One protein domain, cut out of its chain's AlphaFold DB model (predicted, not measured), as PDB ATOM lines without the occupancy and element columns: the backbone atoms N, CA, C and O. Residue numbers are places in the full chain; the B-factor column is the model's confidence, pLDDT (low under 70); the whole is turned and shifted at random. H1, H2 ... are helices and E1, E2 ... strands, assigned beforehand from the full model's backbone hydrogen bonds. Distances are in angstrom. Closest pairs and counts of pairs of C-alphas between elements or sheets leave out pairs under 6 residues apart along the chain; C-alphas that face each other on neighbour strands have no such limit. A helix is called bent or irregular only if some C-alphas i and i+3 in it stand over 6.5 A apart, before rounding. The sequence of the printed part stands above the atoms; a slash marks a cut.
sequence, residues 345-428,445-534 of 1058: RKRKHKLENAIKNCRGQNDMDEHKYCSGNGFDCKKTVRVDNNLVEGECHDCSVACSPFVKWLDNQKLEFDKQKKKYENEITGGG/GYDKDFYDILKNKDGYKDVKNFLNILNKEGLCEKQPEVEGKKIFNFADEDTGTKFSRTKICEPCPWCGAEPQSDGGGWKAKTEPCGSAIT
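This is residues 345 to 428 and 445 to 534 of the 1058 residues of an uncharacterized protein of Plasmodium falciparum (isolate Palo Alto / Uganda) (UniProt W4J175). A long helical hairpin, H1 beside the first part of the much longer H2, opens at one end into a loop-rich head made by residues 360 to 392 and the strand hairpin E1 and E2. H2 makes the long axis, H3 and H4 lie toward its far end, and residues 478 to 512 lead from H5 back to the head. The 174 printed residues run H1 H2 H3 H4 H5 E1 E2, mostly helix, with under half in named elements and an antiparallel sheet E1 - E2. The whole is loose, radius of gyration of the C-alphas 20.7 A, spanning 64 by 36 by 30 A.

Find C-alpha 345 at (153.329, 147.438, 191.630); H1 runs from there to 359, 20.7 A. H2, residues 393 to 425, covers 48.2 A and ends at (138.731, 120.783, 189.324); it is neither bent nor irregular, but only just: C-alphas 398 and 401 are 6.4 A apart. H3, residues 445 to 456, is only just irregular, with C-alphas 445 and 448 6.53 A apart. Then come H4, 463 to 470, H5, 474 to 477, E1, 513 to 515, and E2, 522 to 524, ending at (176.813, 137.391, 206.742).

Begin at the hub, H2. Its residues 394 to 402 alone touch H1, a helical hairpin at a shallow tilt of 30 degrees, opposite ways; the closest C-alphas, Cys 358 and Cys 395, are 4.7 A apart. H3 only just touches H2 with 3 pairs of C-alphas within 8 A, about perpendicular at 83 degrees; closest are Ile 424 and Lys 455, 6.7 A. H4 only just touches H2, also with 3 pairs, at a steep tilt of 55 degrees, opposite ways; closest are the C-alphas of Glu 421 and Val 463, 6.4 A. H5 is close to but not clearly touching H1, the closest C-alphas being Arg 345 and Leu 475, 6.1 A. In the E1 and E2 hairpin, N 514 and O 523 are within hydrogen-bond range at 2.9 A. H2 and E1 are apart. Every O i to N i+4 pair is within range in H1 and H4, 27 of 29 in H2 and 7 of 8 in H3; H5 is too short for one.

The farthest C-alphas, Gly 445 and Thr 534, are 68.7 A apart. Residues 429 to 444 are not printed, a gap of 19.2 A between C-alphas 428 and 445. The links H1 to H2 and H5 to E1 are long. The model's confidence is low, with pLDDT under 70, at 23 residues, among them residues 362 to 365, residues 426 to 428 and residues 483 to 487; the mean pLDDT of the printed part is 82.8.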
ATOM      1  N   ARG A 345     153.183 145.979 191.573       86.69
ATOM      2  CA  ARG A 345     153.329 147.438 191.630       86.69
ATOM      3  C   ARG A 345     153.616 147.931 193.051       86.69
ATOM      4  O   ARG A 345     154.636 148.576 193.297       86.69
ATOM      5  N   LYS A 346     152.745 147.594 194.006       85.44
ATOM      6  CA  LYS A 346     152.864 148.020 195.411       85.44
ATOM      7  C   LYS A 346     154.088 147.419 196.094       85.44
ATOM      8  O   LYS A 346     154.777 148.116 196.841       85.44
ATOM      9  N   ARG A 347     154.392 146.149 195.811       86.75
ATOM     10  CA  ARG A 347     155.571 145.457 196.336       86.75
ATOM     11  C   ARG A 347     156.846 146.163 195.908       86.75
ATOM     12  O   ARG A 347     157.691 146.383 196.768       86.75
ATOM     13  N   LYS A 348     156.973 146.560 194.634       84.69
ATOM     14  CA  LYS A 348     158.153 147.292 194.151       84.69
ATOM     15  C   LYS A 348     158.368 148.581 194.949       84.69
ATOM     16  O   LYS A 348     159.438 148.736 195.525       84.69
ATOM     17  N   HIS A 349     157.350 149.430 195.092       81.44
ATOM     18  CA  HIS A 349     157.476 150.676 195.864       81.44
ATOM     19  C   HIS A 349     157.846 150.447 197.335       81.44
ATOM     20  O   HIS A 349     158.726 151.119 197.878       81.44
ATOM     21  N   LYS A 350     157.184 149.491 198.000       84.31
ATOM     22  CA  LYS A 350     157.468 149.177 199.409       84.31
ATOM     23  C   LYS A 350     158.872 148.581 199.575       84.31
ATOM     24  O   LYS A 350     159.574 148.945 200.518       84.31
ATOM     25  N   LEU A 351     159.306 147.746 198.632       85.56
ATOM     26  CA  LEU A 351     160.642 147.161 198.602       85.56
ATOM     27  C   LEU A 351     161.727 148.211 198.349       85.56
ATOM     28  O   LEU A 351     162.713 148.233 199.072       85.56
ATOM     29  N   GLU A 352     161.547 149.116 197.390       85.00
ATOM     30  CA  GLU A 352     162.482 150.220 197.131       85.00
ATOM     31  C   GLU A 352     162.632 151.129 198.351       85.00
ATOM     32  O   GLU A 352     163.746 151.513 198.712       85.00
ATOM     33  N   ASN A 353     161.526 151.423 199.040       84.88
ATOM     34  CA  ASN A 353     161.566 152.168 200.291       84.88
ATOM     35  C   ASN A 353     162.342 151.406 201.382       84.88
ATOM     36  O   ASN A 353     163.159 152.003 202.085       84.88
ATOM     37  N   ALA A 354     162.145 150.091 201.509       87.31
ATOM     38  CA  ALA A 354     162.928 149.266 202.429       87.31
ATOM     39  C   ALA A 354     164.420 149.245 202.045       87.31
ATOM     40  O   ALA A 354     165.268 149.486 202.899       87.31
ATOM     41  N   ILE A 355     164.763 149.050 200.765       86.75
ATOM     42  CA  ILE A 355     166.145 149.093 200.254       86.75
ATOM     43  C   ILE A 355     166.792 150.428 200.613       86.75
ATOM     44  O   ILE A 355     167.862 150.450 201.220       86.75
ATOM     45  N   LYS A 356     166.128 151.543 200.305       87.19
ATOM     46  CA  LYS A 356     166.644 152.885 200.574       87.19
ATOM     47  C   LYS A 356     166.949 153.091 202.059       87.19
ATOM     48  O   LYS A 356     168.037 153.546 202.395       87.19
ATOM     49  N   ASN A 357     166.024 152.728 202.945       86.94
ATOM     50  CA  ASN A 357     166.182 152.994 204.379       86.94
ATOM     51  C   ASN A 357     167.098 151.985 205.091       86.94
ATOM     52  O   ASN A 357     167.713 152.321 206.101       86.94
ATOM     53  N   CYS A 358     167.226 150.763 204.568       88.62
ATOM     54  CA  CYS A 358     167.987 149.690 205.210       88.62
ATOM     55  C   CYS A 358     169.371 149.430 204.594       88.62
ATOM     56  O   CYS A 358     170.239 148.851 205.257       88.62
ATOM     57  N   ARG A 359     169.567 149.775 203.317       87.19
ATOM     58  CA  ARG A 359     170.785 149.515 202.523       87.19
ATOM     59  C   ARG A 359     171.313 150.751 201.780       87.19
ATOM     60  O   ARG A 359     172.404 150.686 201.223       87.19
ATOM     61  N   GLY A 360     170.565 151.858 201.754       83.19
ATOM     62  CA  GLY A 360     170.977 153.099 201.090       83.19
ATOM     63  C   GLY A 360     172.144 153.809 201.779       83.19
ATOM     64  O   GLY A 360     172.602 153.392 202.842       83.19
ATOM     65  N   GLN A 361     172.634 154.887 201.172       79.00
ATOM     66  CA  GLN A 361     173.712 155.710 201.729       79.00
ATOM     67  C   GLN A 361     173.201 156.606 202.869       79.00
ATOM     68  O   GLN A 361     172.044 157.032 202.867       79.00
ATOM     69  N   ASN A 362     174.048 156.857 203.868       67.44
ATOM     70  CA  ASN A 362     173.813 157.879 204.889       67.44
ATOM     71  C   ASN A 362     174.372 159.248 204.453       67.44
ATOM     72  O   ASN A 362     174.949 159.372 203.376       67.44
ATOM     73  N   ASP A 363     174.244 160.260 205.314       61.62
ATOM     74  CA  ASP A 363     174.702 161.639 205.056       61.62
ATOM     75  C   ASP A 363     176.230 161.772 204.873       61.62
ATOM     76  O   ASP A 363     176.732 162.842 204.536       61.62
ATOM     77  N   MET A 364     176.978 160.689 205.108       63.81
ATOM     78  CA  MET A 364     178.429 160.587 204.920       63.81
ATOM     79  C   MET A 364     178.801 159.706 203.712       63.81
ATOM     80  O   MET A 364     179.939 159.250 203.620       63.81
ATOM     81  N   ASP A 365     177.848 159.431 202.814       67.69
ATOM     82  CA  ASP A 365     177.982 158.562 201.634       67.69
ATOM     83  C   ASP A 365     178.350 157.092 201.948       67.69
ATOM     84  O   ASP A 365     178.701 156.308 201.058       67.69
ATOM     85  N   GLU A 366     178.220 156.660 203.208       71.75
ATOM     86  CA  GLU A 366     178.447 155.275 203.615       71.75
ATOM     87  C   GLU A 366     177.173 154.435 203.458       71.75
ATOM     88  O   GLU A 366     176.102 154.776 203.960       71.75
ATOM     89  N   HIS A 367     177.293 153.266 202.828       78.44
ATOM     90  CA  HIS A 367     176.179 152.328 202.666       78.44
ATOM     91  C   HIS A 367     175.708 151.772 204.011       78.44
ATOM     92  O   HIS A 367     176.510 151.201 204.751       78.44
ATOM     93  N   LYS A 368     174.418 151.874 204.329       86.94
ATOM     94  CA  LYS A 368     173.807 151.272 205.522       86.94
ATOM     95  C   LYS A 368     173.751 149.745 205.397       86.94
ATOM     96  O   LYS A 368     173.668 149.186 204.307       86.94
ATOM     97  N   TYR A 369     173.772 149.054 206.534       90.56
ATOM     98  CA  TYR A 369     173.463 147.624 206.598       90.56
ATOM     99  C   TYR A 369     172.629 147.366 207.849       90.56
ATOM    100  O   TYR A 369     173.151 147.013 208.899       90.56
ATOM    101  N   CYS A 370     171.333 147.653 207.748       91.44
ATOM    102  CA  CYS A 370     170.397 147.650 208.870       91.44
ATOM    103  C   CYS A 370     169.477 146.424 208.881       91.44
ATOM    104  O   CYS A 370     169.106 145.912 207.832       91.44
ATOM    105  N   SER A 371     169.028 145.989 210.049       92.06
ATOM    106  CA  SER A 371     167.925 145.027 210.159       92.06
ATOM    107  C   SER A 371     166.589 145.738 210.348       92.06
ATOM    108  O   SER A 371     166.535 146.825 210.927       92.06
ATOM    109  N   GLY A 372     165.493 145.077 209.961       89.75
ATOM    110  CA  GLY A 372     164.132 145.541 210.278       89.75
ATOM    111  C   GLY A 372     163.851 145.617 211.788       89.75
ATOM    112  O   GLY A 372     162.931 146.303 212.222       89.75
ATOM    113  N   ASN A 373     164.697 144.978 212.601       91.50
ATOM    114  CA  ASN A 373     164.659 145.015 214.062       91.50
ATOM    115  C   ASN A 373     165.378 146.242 214.663       91.50
ATOM    116  O   ASN A 373     165.544 146.321 215.881       91.50
ATOM    117  N   GLY A 374     165.822 147.177 213.816       91.06
ATOM    118  CA  GLY A 374     166.412 148.447 214.227       91.06
ATOM    119  C   GLY A 374     167.909 148.397 214.518       91.06
ATOM    120  O   GLY A 374     168.420 149.341 215.096       91.06
ATOM    121  N   PHE A 375     168.629 147.335 214.142       94.44
ATOM    122  CA  PHE A 375     170.070 147.214 214.414       94.44
ATOM    123  C   PHE A 375     170.964 147.492 213.202       94.44
ATOM    124  O   PHE A 375     170.661 147.026 212.104       94.44
ATOM    125  N   ASP A 376     172.104 148.149 213.433       93.94
ATOM    126  CA  ASP A 376     173.255 148.274 212.530       93.94
ATOM    127  C   ASP A 376     174.033 146.953 212.513       93.94
ATOM    128  O   ASP A 376     174.786 146.616 213.436       93.94
ATOM    129  N   CYS A 377     173.849 146.183 211.446       93.25
ATOM    130  CA  CYS A 377     174.423 144.857 211.279       93.25
ATOM    131  C   CYS A 377     175.934 144.875 211.014       93.25
ATOM    132  O   CYS A 377     176.566 143.826 211.124       93.25
ATOM    133  N   LYS A 378     176.547 146.040 210.741       92.06
ATOM    134  CA  LYS A 378     178.016 146.162 210.684       92.06
ATOM    135  C   LYS A 378     178.648 146.052 212.071       92.06
ATOM    136  O   LYS A 378     179.797 145.642 212.205       92.06
ATOM    137  N   LYS A 379     177.907 146.471 213.101       92.69
ATOM    138  CA  LYS A 379     178.373 146.550 214.496       92.69
ATOM    139  C   LYS A 379     177.695 145.533 215.406       92.69
ATOM    140  O   LYS A 379     178.181 145.295 216.510       92.69
ATOM    141  N   THR A 380     176.590 144.951 214.955       93.56
ATOM    142  CA  THR A 380     175.821 143.966 215.709       93.56
ATOM    143  C   THR A 380     176.382 142.563 215.513       93.56
ATOM    144  O   THR A 380     176.534 142.090 214.388       93.56
ATOM    145  N   VAL A 381     176.635 141.880 216.627       93.19
ATOM    146  CA  VAL A 381     176.989 140.459 216.689       93.19
ATOM    147  C   VAL A 381     176.065 139.822 217.720       93.19
ATOM    148  O   VAL A 381     176.198 140.060 218.923       93.19
ATOM    149  N   ARG A 382     175.072 139.065 217.242       91.69
ATOM    150  CA  ARG A 382     173.992 138.550 218.093       91.69
ATOM    151  C   ARG A 382     174.489 137.472 219.050       91.69
ATOM    152  O   ARG A 382     174.136 137.534 220.218       91.69
ATOM    153  N   VAL A 383     175.365 136.570 218.606       90.50
ATOM    154  CA  VAL A 383     175.940 135.527 219.480       90.50
ATOM    155  C   VAL A 383     176.659 136.105 220.709       90.50
ATOM    156  O   VAL A 383     176.512 135.600 221.821       90.50
ATOM    157  N   ASP A 384     177.325 137.249 220.553       88.81
ATOM    158  CA  ASP A 384     178.009 137.957 221.647       88.81
ATOM    159  C   ASP A 384     177.067 138.862 222.453       88.81
ATOM    160  O   ASP A 384     177.471 139.569 223.393       88.81
ATOM    161  N   ASN A 385     175.794 138.898 222.054       87.00
ATOM    162  CA  ASN A 385     174.768 139.769 222.599       87.00
ATOM    163  C   ASN A 385     175.217 141.245 222.560       87.00
ATOM    164  O   ASN A 385     175.050 142.034 223.500       87.00
ATOM    165  N   ASN A 386     175.911 141.582 221.475       90.62
ATOM    166  CA  ASN A 386     176.368 142.915 221.139       90.62
ATOM    167  C   ASN A 386     175.395 143.494 220.110       90.62
ATOM    168  O   ASN A 386     175.528 143.258 218.911       90.62
ATOM    169  N   LEU A 387     174.383 144.198 220.608       92.12
ATOM    170  CA  LEU A 387     173.272 144.740 219.833       92.12
ATOM    171  C   LEU A 387     173.444 146.253 219.717       92.12
ATOM    172  O   LEU A 387     173.552 146.936 220.738       92.12
ATOM    173  N   VAL A 388     173.512 146.766 218.488       91.94
ATOM    174  CA  VAL A 388     173.809 148.178 218.219       91.94
ATOM    175  C   VAL A 388     172.760 148.743 217.274       91.94
ATOM    176  O   VAL A 388     172.648 148.282 216.147       91.94
ATOM    177  N   GLU A 389     172.004 149.742 217.722       86.12
ATOM    178  CA  GLU A 389     170.920 150.368 216.957       86.12
ATOM    179  C   GLU A 389     171.449 151.196 215.773       86.12
ATOM    180  O   GLU A 389     171.067 150.975 214.626       86.12
ATOM    181  N   GLY A 390     172.394 152.110 216.020       80.50
ATOM    182  CA  GLY A 390     172.914 153.011 214.983       80.50
ATOM    183  C   GLY A 390     171.819 153.892 214.357       80.50
ATOM    184  O   GLY A 390     170.860 154.270 215.018       80.50
ATOM    185  N   GLU A 391     171.945 154.214 213.067       79.25
ATOM    186  CA  GLU A 391     170.954 154.995 212.297       79.25
ATOM    187  C   GLU A 391     169.905 154.098 211.605       79.25
ATOM    188  O   GLU A 391     169.440 154.393 210.503       79.25
ATOM    189  N   CYS A 392     169.558 152.962 212.221       86.88
ATOM    190  CA  CYS A 392     168.727 151.924 211.604       86.88
ATOM    191  C   CYS A 392     167.249 151.949 212.018       86.88
ATOM    192  O   CYS A 392     166.481 151.087 211.588       86.88
ATOM    193  N   HIS A 393     166.821 152.938 212.804       81.19
ATOM    194  CA  HIS A 393     165.409 153.110 213.163       81.19
ATOM    195  C   HIS A 393     164.514 153.316 211.924       81.19
ATOM    196  O   HIS A 393     163.451 152.705 211.835       81.19
ATOM    197  N   ASP A 394     164.978 154.063 210.913       82.19
ATOM    198  CA  ASP A 394     164.261 154.250 209.640       82.19
ATOM    199  C   ASP A 394     164.007 152.929 208.902       82.19
ATOM    200  O   ASP A 394     162.966 152.751 208.267       82.19
ATOM    201  N   CYS A 395     164.940 151.974 209.005       88.00
ATOM    202  CA  CYS A 395     164.767 150.644 208.429       88.00
ATOM    203  C   CYS A 395     163.610 149.900 209.103       88.00
ATOM    204  O   CYS A 395     162.775 149.315 208.418       88.00
ATOM    205  N   SER A 396     163.508 149.974 210.433       84.62
ATOM    206  CA  SER A 396     162.392 149.375 211.171       84.62
ATOM    207  C   SER A 396     161.052 150.007 210.783       84.62
ATOM    208  O   SER A 396     160.111 149.291 210.440       84.62
ATOM    209  N   VAL A 397     160.998 151.341 210.705       81.75
ATOM    210  CA  VAL A 397     159.800 152.088 210.284       81.75
ATOM    211  C   VAL A 397     159.380 151.749 208.849       81.75
ATOM    212  O   VAL A 397     158.188 151.719 208.555       81.75
ATOM    213  N   ALA A 398     160.327 151.464 207.951       83.94
ATOM    214  CA  ALA A 398     160.025 151.008 206.595       83.94
ATOM    215  C   ALA A 398     159.597 149.527 206.544       83.94
ATOM    216  O   ALA A 398     158.711 149.169 205.766       83.94
ATOM    217  N   CYS A 399     160.204 148.669 207.369       86.19
ATOM    218  CA  CYS A 399     159.986 147.224 207.356       86.19
ATOM    219  C   CYS A 399     158.685 146.787 208.039       86.19
ATOM    220  O   CYS A 399     157.993 145.948 207.472       86.19
ATOM    221  N   SER A 400     158.305 147.343 209.195       81.62
ATOM    222  CA  SER A 400     157.060 146.961 209.892       81.62
ATOM    223  C   SER A 400     155.799 147.050 209.007       81.62
ATOM    224  O   SER A 400     155.095 146.042 208.877       81.62
ATOM    225  N   PRO A 401     155.506 148.180 208.324       79.31
ATOM    226  CA  PRO A 401     154.345 148.261 207.438       79.31
ATOM    227  C   PRO A 401     154.478 147.382 206.193       79.31
ATOM    228  O   PRO A 401     153.478 146.870 205.693       79.31
ATOM    229  N   PHE A 402     155.696 147.188 205.680       83.75
ATOM    230  CA  PHE A 402     155.924 146.332 204.520       83.75
ATOM    231  C   PHE A 402     155.664 144.856 204.837       83.75
ATOM    232  O   PHE A 402     154.953 144.199 204.082       83.75
ATOM    233  N   VAL A 403     156.179 144.363 205.967       83.31
ATOM    234  CA  VAL A 403     155.980 142.982 206.426       83.31
ATOM    235  C   VAL A 403     154.500 142.719 206.693       83.31
ATOM    236  O   VAL A 403     153.951 141.791 206.111       83.31
ATOM    237  N   LYS A 404     153.810 143.589 207.448       80.00
ATOM    238  CA  LYS A 404     152.365 143.423 207.690       80.00
ATOM    239  C   LYS A 404     151.556 143.419 206.391       80.00
ATOM    240  O   LYS A 404     150.606 142.652 206.248       80.00
ATOM    241  N   TRP A 405     151.900 144.298 205.447       83.50
ATOM    242  CA  TRP A 405     151.244 144.320 204.143       83.50
ATOM    243  C   TRP A 405     151.484 143.013 203.374       83.50
ATOM    244  O   TRP A 405     150.522 142.452 202.858       83.50
ATOM    245  N   LEU A 406     152.719 142.496 203.343       84.69
ATOM    246  CA  LEU A 406     153.047 141.217 202.702       84.69
ATOM    247  C   LEU A 406     152.274 140.042 203.310       84.69
ATOM    248  O   LEU A 406     151.729 139.245 202.549       84.69
ATOM    249  N   ASP A 407     152.159 139.976 204.639       80.38
ATOM    250  CA  ASP A 407     151.395 138.931 205.333       80.38
ATOM    251  C   ASP A 407     149.924 138.930 204.874       80.38
ATOM    252  O   ASP A 407     149.348 137.889 204.556       80.38
ATOM    253  N   ASN A 408     149.316 140.115 204.740       80.25
ATOM    254  CA  ASN A 408     147.960 140.236 204.204       80.25
ATOM    255  C   ASN A 408     147.879 139.791 202.736       80.25
ATOM    256  O   ASN A 408     146.940 139.092 202.359       80.25
ATOM    257  N   GLN A 409     148.853 140.172 201.904       86.94
ATOM    258  CA  GLN A 409     148.889 139.768 200.495       86.94
ATOM    259  C   GLN A 409     149.069 138.255 200.325       86.94
ATOM    260  O   GLN A 409     148.480 137.689 199.406       86.94
ATOM    261  N   LYS A 410     149.803 137.589 201.226       86.75
ATOM    262  CA  LYS A 410     149.891 136.123 201.275       86.75
ATOM    263  C   LYS A 410     148.502 135.503 201.448       86.75
ATOM    264  O   LYS A 410     148.083 134.681 200.641       86.75
ATOM    265  N   LEU A 411     147.731 135.984 202.425       84.88
ATOM    266  CA  LEU A 411     146.374 135.488 202.678       84.88
ATOM    267  C   LEU A 411     145.420 135.724 201.493       84.88
ATOM    268  O   LEU A 411     144.552 134.894 201.210       84.88
ATOM    269  N   GLU A 412     145.540 136.862 200.802       89.38
ATOM    270  CA  GLU A 412     144.774 137.143 199.580       89.38
ATOM    271  C   GLU A 412     145.178 136.219 198.426       89.38
ATOM    272  O   GLU A 412     144.313 135.708 197.709       89.38
ATOM    273  N   PHE A 413     146.479 135.969 198.273       92.06
ATOM    274  CA  PHE A 413     147.022 135.046 197.289       92.06
ATOM    275  C   PHE A 413     146.511 133.620 197.512       92.06
ATOM    276  O   PHE A 413     145.977 133.017 196.583       92.06
ATOM    277  N   ASP A 414     146.605 133.101 198.737       89.94
ATOM    278  CA  ASP A 414     146.222 131.723 199.060       89.94
ATOM    279  C   ASP A 414     144.730 131.478 198.821       89.94
ATOM    280  O   ASP A 414     144.335 130.456 198.253       89.94
ATOM    281  N   LYS A 415     143.881 132.456 199.166       90.12
ATOM    282  CA  LYS A 415     142.443 132.414 198.851       90.12
ATOM    283  C   LYS A 415     142.194 132.314 197.353       90.12
ATOM    284  O   LYS A 415     141.396 131.478 196.921       90.12
ATOM    285  N   GLN A 416     142.868 133.152 196.571       93.75
ATOM    286  CA  GLN A 416     142.695 133.171 195.125       93.75
ATOM    287  C   GLN A 416     143.263 131.910 194.482       93.75
ATOM    288  O   GLN A 416     142.581 131.324 193.649       93.75
ATOM    289  N   LYS A 417     144.428 131.416 194.908       93.25
ATOM    290  CA  LYS A 417     144.995 130.137 194.458       93.25
ATOM    291  C   LYS A 417     144.028 128.978 194.719       93.25
ATOM    292  O   LYS A 417     143.670 128.258 193.791       93.25
ATOM    293  N   LYS A 418     143.513 128.863 195.948       92.06
ATOM    294  CA  LYS A 418     142.522 127.839 196.315       92.06
ATOM    295  C   LYS A 418     141.241 127.965 195.488       92.06
ATOM    296  O   LYS A 418     140.638 126.964 195.104       92.06
ATOM    297  N   LYS A 419     140.801 129.192 195.187       91.88
ATOM    298  CA  LYS A 419     139.665 129.407 194.284       91.88
ATOM    299  C   LYS A 419     139.966 128.897 192.875       91.88
ATOM    300  O   LYS A 419     139.124 128.185 192.338       91.88
ATOM    301  N   TYR A 420     141.141 129.184 192.315       93.12
ATOM    302  CA  TYR A 420     141.552 128.689 190.997       93.12
ATOM    303  C   TYR A 420     141.421 127.167 190.918       93.12
ATOM    304  O   TYR A 420     140.742 126.635 190.041       93.12
ATOM    305  N   GLU A 421     142.005 126.469 191.892       91.81
ATOM    306  CA  GLU A 421     141.970 125.008 191.990       91.81
ATOM    307  C   GLU A 421     140.528 124.472 192.037       91.81
ATOM    308  O   GLU A 421     140.201 123.490 191.366       91.81
ATOM    309  N   ASN A 422     139.631 125.143 192.767       88.81
ATOM    310  CA  ASN A 422     138.218 124.765 192.859       88.81
ATOM    311  C   ASN A 422     137.450 124.955 191.536       88.81
ATOM    312  O   ASN A 422     136.659 124.085 191.154       88.81
ATOM    313  N   GLU A 423     137.679 126.064 190.823       88.31
ATOM    314  CA  GLU A 423     137.054 126.334 189.517       88.31
ATOM    315  C   GLU A 423     137.581 125.357 188.439       88.31
ATOM    316  O   GLU A 423     136.830 124.827 187.607       88.31
ATOM    317  N   ILE A 424     138.877 125.026 188.498       86.38
ATOM    318  CA  ILE A 424     139.532 124.119 187.551       86.38
ATOM    319  C   ILE A 424     139.149 122.652 187.771       86.38
ATOM    320  O   ILE A 424     138.808 121.950 186.815       86.38
ATOM    321  N   THR A 425     139.128 122.171 189.012       77.38
ATOM    322  CA  THR A 425     138.731 120.783 189.324       77.38
ATOM    323  C   THR A 425     137.229 120.533 189.161       77.38
ATOM    324  O   THR A 425     136.801 119.381 189.110       77.38
ATOM    325  N   GLY A 426     136.433 121.599 189.006       61.28
ATOM    326  CA  GLY A 426     135.000 121.534 188.748       61.28
ATOM    327  C   GLY A 426     134.216 121.053 189.962       61.28
ATOM    328  O   GLY A 426     133.606 119.993 189.893       61.28
ATOM    329  N   GLY A 427     134.248 121.790 191.083       47.22
ATOM    330  CA  GLY A 427     133.323 121.599 192.221       47.22
ATOM    331  C   GLY A 427     133.194 120.157 192.745       47.22
ATOM    332  O   GLY A 427     132.170 119.771 193.311       47.22
ATOM    333  N   GLY A 428     134.211 119.327 192.516       39.31
ATOM    334  CA  GLY A 428     134.132 117.874 192.571       39.31
ATOM    335  C   GLY A 428     134.492 117.274 193.923       39.31
ATOM    336  O   GLY A 428     135.132 116.231 193.951       39.31
ATOM    337  N   GLY A 445     126.343 129.953 181.637       81.56
ATOM    338  CA  GLY A 445     126.730 130.898 180.580       81.56
ATOM    339  C   GLY A 445     128.071 130.550 179.919       81.56
ATOM    340  O   GLY A 445     128.469 129.388 179.863       81.56
ATOM    341  N   TYR A 446     128.785 131.576 179.452       87.25
ATOM    342  CA  TYR A 446     130.089 131.425 178.791       87.25
ATOM    343  C   TYR A 446     131.236 130.980 179.725       87.25
ATOM    344  O   TYR A 446     132.303 130.608 179.239       87.25
ATOM    345  N   ASP A 447     131.058 131.012 181.055       89.69
ATOM    346  CA  ASP A 447     132.146 130.702 182.001       89.69
ATOM    347  C   ASP A 447     132.566 129.240 181.889       89.69
ATOM    348  O   ASP A 447     133.756 128.926 181.911       89.69
ATOM    349  N   LYS A 448     131.586 128.345 181.720       88.12
ATOM    350  CA  LYS A 448     131.829 126.918 181.505       88.12
ATOM    351  C   LYS A 448     132.716 126.699 180.283       88.12
ATOM    352  O   LYS A 448     133.726 126.012 180.367       88.12
ATOM    353  N   ASP A 449     132.360 127.345 179.176       90.81
ATOM    354  CA  ASP A 449     133.095 127.249 177.922       90.81
ATOM    355  C   ASP A 449     134.527 127.765 178.053       90.81
ATOM    356  O   ASP A 449     135.450 127.156 177.515       90.81
ATOM    357  N   PHE A 450     134.705 128.864 178.787       93.81
ATOM    358  CA  PHE A 450     136.015 129.430 179.070       93.81
ATOM    359  C   PHE A 450     136.884 128.463 179.874       93.81
ATOM    360  O   PHE A 450     138.015 128.177 179.486       93.81
ATOM    361  N   TYR A 451     136.362 127.937 180.986       92.19
ATOM    362  CA  TYR A 451     137.098 127.002 181.831       92.19
ATOM    363  C   TYR A 451     137.377 125.677 181.123       92.19
ATOM    364  O   TYR A 451     138.444 125.108 181.333       92.19
ATOM    365  N   ASP A 452     136.465 125.190 180.281       90.19
ATOM    366  CA  ASP A 452     136.694 123.994 179.468       90.19
ATOM    367  C   ASP A 452     137.847 124.219 178.482       90.19
ATOM    368  O   ASP A 452     138.719 123.359 178.363       90.19
ATOM    369  N   ILE A 453     137.914 125.382 177.820       91.38
ATOM    370  CA  ILE A 453     139.062 125.729 176.970       91.38
ATOM    371  C   ILE A 453     140.330 125.811 177.818       91.38
ATOM    372  O   ILE A 453     141.287 125.107 177.518       91.38
ATOM    373  N   LEU A 454     140.329 126.589 178.905       91.12
ATOM    374  CA  LEU A 454     141.496 126.776 179.770       91.12
ATOM    375  C   LEU A 454     142.057 125.439 180.289       91.12
ATOM    376  O   LEU A 454     143.260 125.227 180.230       91.12
ATOM    377  N   LYS A 455     141.197 124.509 180.728       88.75
ATOM    378  CA  LYS A 455     141.595 123.168 181.205       88.75
ATOM    379  C   LYS A 455     142.199 122.289 180.119       88.75
ATOM    380  O   LYS A 455     143.060 121.467 180.421       88.75
ATOM    381  N   ASN A 456     141.681 122.405 178.898       85.44
ATOM    382  CA  ASN A 456     142.098 121.589 177.762       85.44
ATOM    383  C   ASN A 456     143.352 122.142 177.072       85.44
ATOM    384  O   ASN A 456     143.908 121.459 176.216       85.44
ATOM    385  N   LYS A 457     143.797 123.355 177.418       81.94
ATOM    386  CA  LYS A 457     145.095 123.879 176.987       81.94
ATOM    387  C   LYS A 457     146.208 123.309 177.863       81.94
ATOM    388  O   LYS A 457     146.047 123.164 179.076       81.94
ATOM    389  N   ASP A 458     147.327 122.974 177.225       67.62
ATOM    390  CA  ASP A 458     148.432 122.253 177.853       67.62
ATOM    391  C   ASP A 458     148.911 122.962 179.130       67.62
ATOM    392  O   ASP A 458     149.294 124.129 179.125       67.62
ATOM    393  N   GLY A 459     148.857 122.244 180.253       79.25
ATOM    394  CA  GLY A 459     149.414 122.677 181.534       79.25
ATOM    395  C   GLY A 459     148.491 123.492 182.449       79.25
ATOM    396  O   GLY A 459     148.625 123.360 183.662       79.25
ATOM    397  N   TYR A 460     147.517 124.265 181.959       87.75
ATOM    398  CA  TYR A 460     146.734 125.186 182.818       87.75
ATOM    399  C   TYR A 460     145.703 124.513 183.740       87.75
ATOM    400  O   TYR A 460     145.068 125.168 184.563       87.75
ATOM    401  N   LYS A 461     145.553 123.185 183.664       88.12
ATOM    402  CA  LYS A 461     144.881 122.414 184.720       88.12
ATOM    403  C   LYS A 461     145.647 122.475 186.051       88.12
ATOM    404  O   LYS A 461     145.041 122.350 187.113       88.12
ATOM    405  N   ASP A 462     146.964 122.636 185.987       88.44
ATOM    406  CA  ASP A 462     147.809 122.879 187.146       88.44
ATOM    407  C   ASP A 462     147.887 124.386 187.414       88.44
ATOM    408  O   ASP A 462     148.296 125.172 186.553       88.44
ATOM    409  N   VAL A 463     147.521 124.782 188.635       90.94
ATOM    410  CA  VAL A 463     147.603 126.171 189.089       90.94
ATOM    411  C   VAL A 463     149.016 126.728 188.936       90.94
ATOM    412  O   VAL A 463     149.157 127.898 188.595       90.94
ATOM    413  N   LYS A 464     150.066 125.906 189.082       90.88
ATOM    414  CA  LYS A 464     151.462 126.337 188.932       90.88
ATOM    415  C   LYS A 464     151.727 126.960 187.562       90.88
ATOM    416  O   LYS A 464     152.411 127.976 187.474       90.88
ATOM    417  N   ASN A 465     151.120 126.432 186.500       91.25
ATOM    418  CA  ASN A 465     151.274 126.977 185.149       91.25
ATOM    419  C   ASN A 465     150.541 128.310 184.962       91.25
ATOM    420  O   ASN A 465     151.044 129.201 184.274       91.25
ATOM    421  N   PHE A 466     149.398 128.493 185.623       92.25
ATOM    422  CA  PHE A 466     148.728 129.792 185.658       92.25
ATOM    423  C   PHE A 466     149.519 130.828 186.474       92.25
ATOM    424  O   PHE A 466     149.699 131.967 186.050       92.25
ATOM    425  N   LEU A 467     150.073 130.425 187.616       93.38
ATOM    426  CA  LEU A 467     150.937 131.280 188.430       93.38
ATOM    427  C   LEU A 467     152.219 131.673 187.677       93.38
ATOM    428  O   LEU A 467     152.641 132.824 187.745       93.38
ATOM    429  N   ASN A 468     152.791 130.758 186.890       91.25
ATOM    430  CA  ASN A 468     153.930 131.040 186.018       91.25
ATOM    431  C   ASN A 468     153.620 132.127 184.985       91.25
ATOM    432  O   ASN A 468     154.466 132.987 184.749       91.25
ATOM    433  N   ILE A 469     152.429 132.113 184.377       91.81
ATOM    434  CA  ILE A 469     152.059 133.156 183.413       91.81
ATOM    435  C   ILE A 469     151.759 134.496 184.105       91.81
ATOM    436  O   ILE A 469     152.114 135.536 183.557       91.81
ATOM    437  N   LEU A 470     151.229 134.490 185.336       92.31
ATOM    438  CA  LEU A 470     151.073 135.713 186.140       92.31
ATOM    439  C   LEU A 470     152.415 136.398 186.445       92.31
ATOM    440  O   LEU A 470     152.477 137.621 186.508       92.31
ATOM    441  N   ASN A 471     153.515 135.651 186.584       90.25
ATOM    442  CA  ASN A 471     154.841 136.263 186.762       90.25
ATOM    443  C   ASN A 471     155.319 137.064 185.552       90.25
ATOM    444  O   ASN A 471     156.170 137.940 185.707       90.25
ATOM    445  N   LYS A 472     154.809 136.744 184.361       90.06
ATOM    446  CA  LYS A 472     155.171 137.436 183.122       90.06
ATOM    447  C   LYS A 472     154.389 138.732 182.923       90.06
ATOM    448  O   LYS A 472     154.639 139.453 181.963       90.06
ATOM    449  N   GLU A 473     153.460 139.055 183.823       88.00
ATOM    450  CA  GLU A 473     152.853 140.380 183.851       88.00
ATOM    451  C   GLU A 473     153.950 141.440 184.014       88.00
ATOM    452  O   GLU A 473     154.846 141.311 184.851       88.00
ATOM    453  N   GLY A 474     153.912 142.497 183.200       77.94
ATOM    454  CA  GLY A 474     155.084 143.354 182.976       77.94
ATOM    455  C   GLY A 474     155.694 143.984 184.238       77.94
ATOM    456  O   GLY A 474     156.906 144.194 184.291       77.94
ATOM    457  N   LEU A 475     154.887 144.276 185.267       76.56
ATOM    458  CA  LEU A 475     155.367 144.788 186.563       76.56
ATOM    459  C   LEU A 475     155.914 143.694 187.488       76.56
ATOM    460  O   LEU A 475     156.752 143.969 188.351       76.56
ATOM    461  N   CYS A 476     155.440 142.465 187.327       83.50
ATOM    462  CA  CYS A 476     155.905 141.306 188.076       83.50
ATOM    463  C   CYS A 476     157.257 140.814 187.558       83.50
ATOM    464  O   CYS A 476     158.117 140.437 188.350       83.50
ATOM    465  N   GLU A 477     157.500 140.920 186.252       82.19
ATOM    466  CA  GLU A 477     158.784 140.546 185.656       82.19
ATOM    467  C   GLU A 477     159.926 141.507 186.048       82.19
ATOM    468  O   GLU A 477     161.078 141.086 186.186       82.19
ATOM    469  N   LYS A 478     159.594 142.789 186.268       78.62
ATOM    470  CA  LYS A 478     160.523 143.905 186.541       78.62
ATOM    471  C   LYS A 478     160.602 144.295 188.023       78.62
ATOM    472  O   LYS A 478     160.694 145.479 188.359       78.62
ATOM    473  N   GLN A 479     160.519 143.319 188.925       79.50
ATOM    474  CA  GLN A 479     160.704 143.567 190.357       79.50
ATOM    475  C   GLN A 479     162.160 143.955 190.675       79.50
ATOM    476  O   GLN A 479     163.070 143.438 190.027       79.50
ATOM    477  N   PRO A 480     162.404 144.814 191.686       78.25
ATOM    478  CA  PRO A 480     163.753 145.105 192.149       78.25
ATOM    479  C   PRO A 480     164.455 143.836 192.628       78.25
ATOM    480  O   PRO A 480     163.867 143.015 193.341       78.25
ATOM    481  N   GLU A 481     165.725 143.713 192.269       76.62
ATOM    482  CA  GLU A 481     166.605 142.679 192.795       76.62
ATOM    483  C   GLU A 481     167.191 143.115 194.138       76.62
ATOM    484  O   GLU A 481     167.408 144.300 194.398       76.62
ATOM    485  N   VAL A 482     167.481 142.143 194.999       70.06
ATOM    486  CA  VAL A 482     168.268 142.367 196.217       70.06
ATOM    487  C   VAL A 482     169.477 141.471 196.124       70.06
ATOM    488  O   VAL A 482     169.337 140.264 195.947       70.06
ATOM    489  N   GLU A 483     170.658 142.081 196.216       67.50
ATOM    490  CA  GLU A 483     171.941 141.380 196.094       67.50
ATOM    491  C   GLU A 483     172.058 140.563 194.787       67.50
ATOM    492  O   GLU A 483     172.587 139.455 194.779       67.50
ATOM    493  N   GLY A 484     171.526 141.100 193.681       65.56
ATOM    494  CA  GLY A 484     171.603 140.486 192.348       65.56
ATOM    495  C   GLY A 484     170.703 139.263 192.143       65.56
ATOM    496  O   GLY A 484     170.944 138.473 191.233       65.56
ATOM    497  N   LYS A 485     169.697 139.054 193.006       67.88
ATOM    498  CA  LYS A 485     168.737 137.947 192.883       67.88
ATOM    499  C   LYS A 485     167.307 138.459 192.765       67.88
ATOM    500  O   LYS A 485     166.889 139.342 193.521       67.88
ATOM    501  N   LYS A 486     166.528 137.837 191.872       69.50
ATOM    502  CA  LYS A 486     165.061 137.925 191.891       69.50
ATOM    503  C   LYS A 486     164.541 137.214 193.141       69.50
ATOM    504  O   LYS A 486     164.975 136.115 193.461       69.50
ATOM    505  N   ILE A 487     163.614 137.855 193.846       68.31
ATOM    506  CA  ILE A 487     163.159 137.437 195.191       68.31
ATOM    507  C   ILE A 487     161.661 137.123 195.192       68.31
ATOM    508  O   ILE A 487     161.029 137.079 196.243       68.31
ATOM    509  N   PHE A 488     161.033 137.054 194.021       79.94
ATOM    510  CA  PHE A 488     159.599 136.835 193.958       79.94
ATOM    511  C   PHE A 488     159.189 136.108 192.692       79.94
ATOM    512  O   PHE A 488     159.486 136.557 191.585       79.94
ATOM    513  N   ASN A 489     158.451 135.022 192.891       85.56
ATOM    514  CA  ASN A 489     157.798 134.263 191.846       85.56
ATOM    515  C   ASN A 489     156.517 133.636 192.432       85.56
ATOM    516  O   ASN A 489     156.519 133.012 193.492       85.56
ATOM    517  N   PHE A 490     155.388 133.831 191.751       88.19
ATOM    518  CA  PHE A 490     154.088 133.314 192.158       88.19
ATOM    519  C   PHE A 490     154.014 131.785 192.210       88.19
ATOM    520  O   PHE A 490     153.213 131.266 192.987       88.19
ATOM    521  N   ALA A 491     154.809 131.090 191.405       87.88
ATOM    522  CA  ALA A 491     154.803 129.642 191.240       87.88
ATOM    523  C   ALA A 491     155.817 128.909 192.133       87.88
ATOM    524  O   ALA A 491     155.820 127.675 192.131       87.88
ATOM    525  N   ASP A 492     156.650 129.643 192.878       83.56
ATOM    526  CA  ASP A 492     157.525 129.055 193.890       83.56
ATOM    527  C   ASP A 492     156.681 128.391 194.984       83.56
ATOM    528  O   ASP A 492     155.581 128.849 195.321       83.56
ATOM    529  N   GLU A 493     157.197 127.292 195.532       70.00
ATOM    530  CA  GLU A 493     156.587 126.630 196.679       70.00
ATOM    531  C   GLU A 493     156.592 127.568 197.887       70.00
ATOM    532  O   GLU A 493     157.506 128.380 198.057       70.00
ATOM    533  N   ASP A 494     155.559 127.472 198.728       61.16
ATOM    534  CA  ASP A 494     155.408 128.321 199.913       61.16
ATOM    535  C   ASP A 494     156.342 127.863 201.044       61.16
ATOM    536  O   ASP A 494     155.932 127.599 202.165       61.16
ATOM    537  N   THR A 495     157.641 127.795 200.750       50.09
ATOM    538  CA  THR A 495     158.744 127.514 201.686       50.09
ATOM    539  C   THR A 495     159.018 128.698 202.623       50.09
ATOM    540  O   THR A 495     160.119 128.875 203.138       50.09
ATOM    541  N   GLY A 496     158.044 129.599 202.784       52.28
ATOM    542  CA  GLY A 496     158.177 130.847 203.525       52.28
ATOM    543  C   GLY A 496     158.962 131.944 202.800       52.28
ATOM    544  O   GLY A 496     158.912 133.080 203.250       52.28
ATOM    545  N   THR A 497     159.631 131.670 201.673       54.59
ATOM    546  CA  THR A 497     160.509 132.624 200.959       54.59
ATOM    547  C   THR A 497     159.757 133.625 200.072       54.59
ATOM    548  O   THR A 497     160.125 134.801 200.026       54.59
ATOM    549  N   LYS A 498     158.658 133.215 199.427       66.31
ATOM    550  CA  LYS A 498     157.879 134.025 198.469       66.31
ATOM    551  C   LYS A 498     157.233 135.276 199.077       66.31
ATOM    552  O   LYS A 498     157.307 136.365 198.508       66.31
ATOM    553  N   PHE A 499     156.592 135.117 200.231       71.62
ATOM    554  CA  PHE A 499     156.028 136.215 201.025       71.62
ATOM    555  C   PHE A 499     156.855 136.467 202.295       71.62
ATOM    556  O   PHE A 499     156.349 137.034 203.260       71.62
ATOM    557  N   SER A 500     158.133 136.059 202.301       63.75
ATOM    558  CA  SER A 500     159.040 136.337 203.416       63.75
ATOM    559  C   SER A 500     159.205 137.836 203.631       63.75
ATOM    560  O   SER A 500     159.127 138.658 202.708       63.75
ATOM    561  N   ARG A 501     159.571 138.183 204.867       64.88
ATOM    562  CA  ARG A 501     160.289 139.425 205.147       64.88
ATOM    563  C   ARG A 501     161.525 139.371 204.258       64.88
ATOM    564  O   ARG A 501     162.416 138.581 204.532       64.88
ATOM    565  N   THR A 502     161.547 140.137 203.166       70.62
ATOM    566  CA  THR A 502     162.701 140.153 202.248       70.62
ATOM    567  C   THR A 502     164.003 140.232 203.047       70.62
ATOM    568  O   THR A 502     164.003 140.880 204.097       70.62
ATOM    569  N   LYS A 503     165.112 139.668 202.551       77.25
ATOM    570  CA  LYS A 503     166.435 139.677 203.220       77.25
ATOM    571  C   LYS A 503     166.844 141.033 203.830       77.25
ATOM    572  O   LYS A 503     167.618 141.118 204.779       77.25
ATOM    573  N   ILE A 504     166.310 142.127 203.295       84.19
ATOM    574  CA  ILE A 504     166.481 143.486 203.810       84.19
ATOM    575  C   ILE A 504     165.943 143.666 205.238       84.19
ATOM    576  O   ILE A 504     166.602 144.301 206.058       84.19
ATOM    577  N   CYS A 505     164.757 143.126 205.521       88.31
ATOM    578  CA  CYS A 505     164.029 143.279 206.781       88.31
ATOM    579  C   CYS A 505     164.310 142.153 207.787       88.31
ATOM    580  O   CYS A 505     163.749 142.162 208.883       88.31
ATOM    581  N   GLU A 506     165.163 141.192 207.436       87.44
ATOM    582  CA  GLU A 506     165.583 140.125 208.339       87.44
ATOM    583  C   GLU A 506     166.414 140.662 209.522       87.44
ATOM    584  O   GLU A 506     167.003 141.750 209.449       87.44
ATOM    585  N   PRO A 507     166.470 139.918 210.645       90.44
ATOM    586  CA  PRO A 507     167.389 140.216 211.737       90.44
ATOM    587  C   PRO A 507     168.844 140.232 211.257       90.44
ATOM    588  O   PRO A 507     169.203 139.539 210.306       90.44
ATOM    589  N   CYS A 508     169.719 140.953 211.965       92.00
ATOM    590  CA  CYS A 508     171.148 140.871 211.669       92.00
ATOM    591  C   CYS A 508     171.650 139.414 211.755       92.00
ATOM    592  O   CYS A 508     171.140 138.645 212.586       92.00
ATOM    593  N   PRO A 509     172.661 139.034 210.949       92.38
ATOM    594  CA  PRO A 509     173.231 137.694 210.991       92.38
ATOM    595  C   PRO A 509     173.667 137.305 212.403       92.38
ATOM    596  O   PRO A 509     174.193 138.136 213.152       92.38
ATOM    597  N   TRP A 510     173.478 136.035 212.765       91.81
ATOM    598  CA  TRP A 510     173.801 135.531 214.103       91.81
ATOM    599  C   TRP A 510     175.260 135.826 214.500       91.81
ATOM    600  O   TRP A 510     175.530 136.358 215.579       91.81
ATOM    601  N   CYS A 511     176.176 135.595 213.560       92.19
ATOM    602  CA  CYS A 511     177.616 135.812 213.698       92.19
ATOM    603  C   CYS A 511     178.096 137.232 213.358       92.19
ATOM    604  O   CYS A 511     179.298 137.501 213.368       92.19
ATOM    605  N   GLY A 512     177.180 138.148 213.040       92.38
ATOM    606  CA  GLY A 512     177.507 139.463 212.490       92.38
ATOM    607  C   GLY A 512     177.900 139.426 211.009       92.38
ATOM    608  O   GLY A 512     177.819 138.393 210.339       92.38
ATOM    609  N   ALA A 513     178.302 140.584 210.489       92.00
ATOM    610  CA  ALA A 513     178.556 140.796 209.067       92.00
ATOM    611  C   ALA A 513     180.015 141.170 208.765       92.00
ATOM    612  O   ALA A 513     180.734 141.678 209.628       92.00
ATOM    613  N   GLU A 514     180.444 140.933 207.530       90.06
ATOM    614  CA  GLU A 514     181.753 141.325 207.002       90.06
ATOM    615  C   GLU A 514     181.623 142.017 205.636       90.06
ATOM    616  O   GLU A 514     180.667 141.740 204.901       90.06
ATOM    617  N   PRO A 515     182.546 142.935 205.288       86.69
ATOM    618  CA  PRO A 515     182.528 143.586 203.986       86.69
ATOM    619  C   PRO A 515     182.816 142.571 202.874       86.69
ATOM    620  O   PRO A 515     183.637 141.664 203.033       86.69
ATOM    621  N   GLN A 516     182.151 142.727 201.734       81.00
ATOM    622  CA  GLN A 516     182.430 141.920 200.550       81.00
ATOM    623  C   GLN A 516     183.723 142.387 199.869       81.00
ATOM    624  O   GLN A 516     184.013 143.581 199.790       81.00
ATOM    625  N   SER A 517     184.511 141.430 199.377       77.12
ATOM    626  CA  SER A 517     185.829 141.666 198.770       77.12
ATOM    627  C   SER A 517     185.781 142.418 197.437       77.12
ATOM    628  O   SER A 517     186.779 143.004 197.037       77.12
ATOM    629  N   ASP A 518     184.639 142.396 196.752       73.62
ATOM    630  CA  ASP A 518     184.369 143.084 195.485       73.62
ATOM    631  C   ASP A 518     183.866 144.529 195.672       73.62
ATOM    632  O   ASP A 518     183.595 145.221 194.694       73.62
ATOM    633  N   GLY A 519     183.736 144.997 196.918       64.06
ATOM    634  CA  GLY A 519     183.140 146.297 197.224       64.06
ATOM    635  C   GLY A 519     181.609 146.321 197.128       64.06
ATOM    636  O   GLY A 519     181.024 147.389 197.287       64.06
ATOM    637  N   GLY A 520     180.952 145.170 196.932       65.12
ATOM    638  CA  GLY A 520     179.501 145.025 196.753       65.12
ATOM    639  C   GLY A 520     178.646 145.198 198.015       65.12
ATOM    640  O   GLY A 520     177.438 144.983 197.967       65.12
ATOM    641  N   GLY A 521     179.240 145.598 199.145       79.88
ATOM    642  CA  GLY A 521     178.531 145.845 200.400       79.88
ATOM    643  C   GLY A 521     178.947 144.904 201.530       79.88
ATOM    644  O   GLY A 521     180.135 144.762 201.817       79.88
ATOM    645  N   TRP A 522     177.965 144.315 202.221       84.69
ATOM    646  CA  TRP A 522     178.149 143.504 203.431       84.69
ATOM    647  C   TRP A 522     177.430 142.164 203.306       84.69
ATOM    648  O   TRP A 522     176.281 142.109 202.872       84.69
ATOM    649  N   LYS A 523     178.077 141.093 203.770       85.12
ATOM    650  CA  LYS A 523     177.506 139.742 203.824       85.12
ATOM    651  C   LYS A 523     177.570 139.166 205.236       85.12
ATOM    652  O   LYS A 523     178.353 139.615 206.072       85.12
ATOM    653  N   ALA A 524     176.750 138.152 205.499       88.69
ATOM    654  CA  ALA A 524     176.813 137.391 206.742       88.69
ATOM    655  C   ALA A 524     178.166 136.674 206.874       88.69
ATOM    656  O   ALA A 524     178.663 136.102 205.901       88.69
ATOM    657  N   LYS A 525     178.745 136.681 208.080       90.12
ATOM    658  CA  LYS A 525     179.903 135.836 208.396       90.12
ATOM    659  C   LYS A 525     179.501 134.363 208.414       90.12
ATOM    660  O   LYS A 525     178.376 134.028 208.787       90.12
ATOM    661  N   THR A 526     180.431 133.496 208.034       84.50
ATOM    662  CA  THR A 526     180.217 132.046 207.978       84.50
ATOM    663  C   THR A 526     180.028 131.461 209.380       84.50
ATOM    664  O   THR A 526     180.736 131.831 210.317       84.50
ATOM    665  N   GLU A 527     179.077 130.537 209.523       81.31
ATOM    666  CA  GLU A 527     178.908 129.730 210.735       81.31
ATOM    667  C   GLU A 527     179.867 128.524 210.727       81.31
ATOM    668  O   GLU A 527     180.195 128.025 209.647       81.31
ATOM    669  N   PRO A 528     180.312 128.029 211.902       82.94
ATOM    670  CA  PRO A 528     179.964 128.470 213.259       82.94
ATOM    671  C   PRO A 528     180.867 129.601 213.789       82.94
ATOM    672  O   PRO A 528     182.053 129.665 213.479       82.94
ATOM    673  N   CYS A 529     180.326 130.457 214.661       81.81
ATOM    674  CA  CYS A 529     181.047 131.593 215.265       81.81
ATOM    675  C   CYS A 529     181.120 131.565 216.804       81.81
ATOM    676  O   CYS A 529     181.471 132.571 217.415       81.81
ATOM    677  N   GLY A 530     180.815 130.424 217.431       78.19
ATOM    678  CA  GLY A 530     180.815 130.247 218.889       78.19
ATOM    679  C   GLY A 530     179.416 130.085 219.492       78.19
ATOM    680  O   GLY A 530     178.409 130.125 218.784       78.19
ATOM    681  N   SER A 531     179.362 129.854 220.806       76.81
ATOM    682  CA  SER A 531     178.117 129.731 221.581       76.81
ATOM    683  C   SER A 531     177.687 131.081 222.154       76.81
ATOM    684  O   SER A 531     178.535 131.929 222.430       76.81
ATOM    685  N   ALA A 532     176.380 131.265 222.364       74.94
ATOM    686  CA  ALA A 532     175.835 132.497 222.927       74.94
ATOM    687  C   ALA A 532     176.474 132.826 224.286       74.94
ATOM    688  O   ALA A 532     176.545 131.971 225.172       74.94
ATOM    689  N   ILE A 533     176.922 134.071 224.463       74.62
ATOM    690  CA  ILE A 533     177.475 134.519 225.743       74.62
ATOM    691  C   ILE A 533     176.326 134.737 226.731       74.62
ATOM    692  O   ILE A 533     175.480 135.614 226.534       74.62
ATOM    693  N   THR A 534     176.329 133.984 227.831       69.69
ATOM    694  CA  THR A 534     175.429 134.231 228.962       69.69
ATOM    695  C   THR A 534     175.815 135.546 229.639       69.69
ATOM    696  O   THR A 534     176.965 135.733 230.041       69.69
TER     697      THR A 534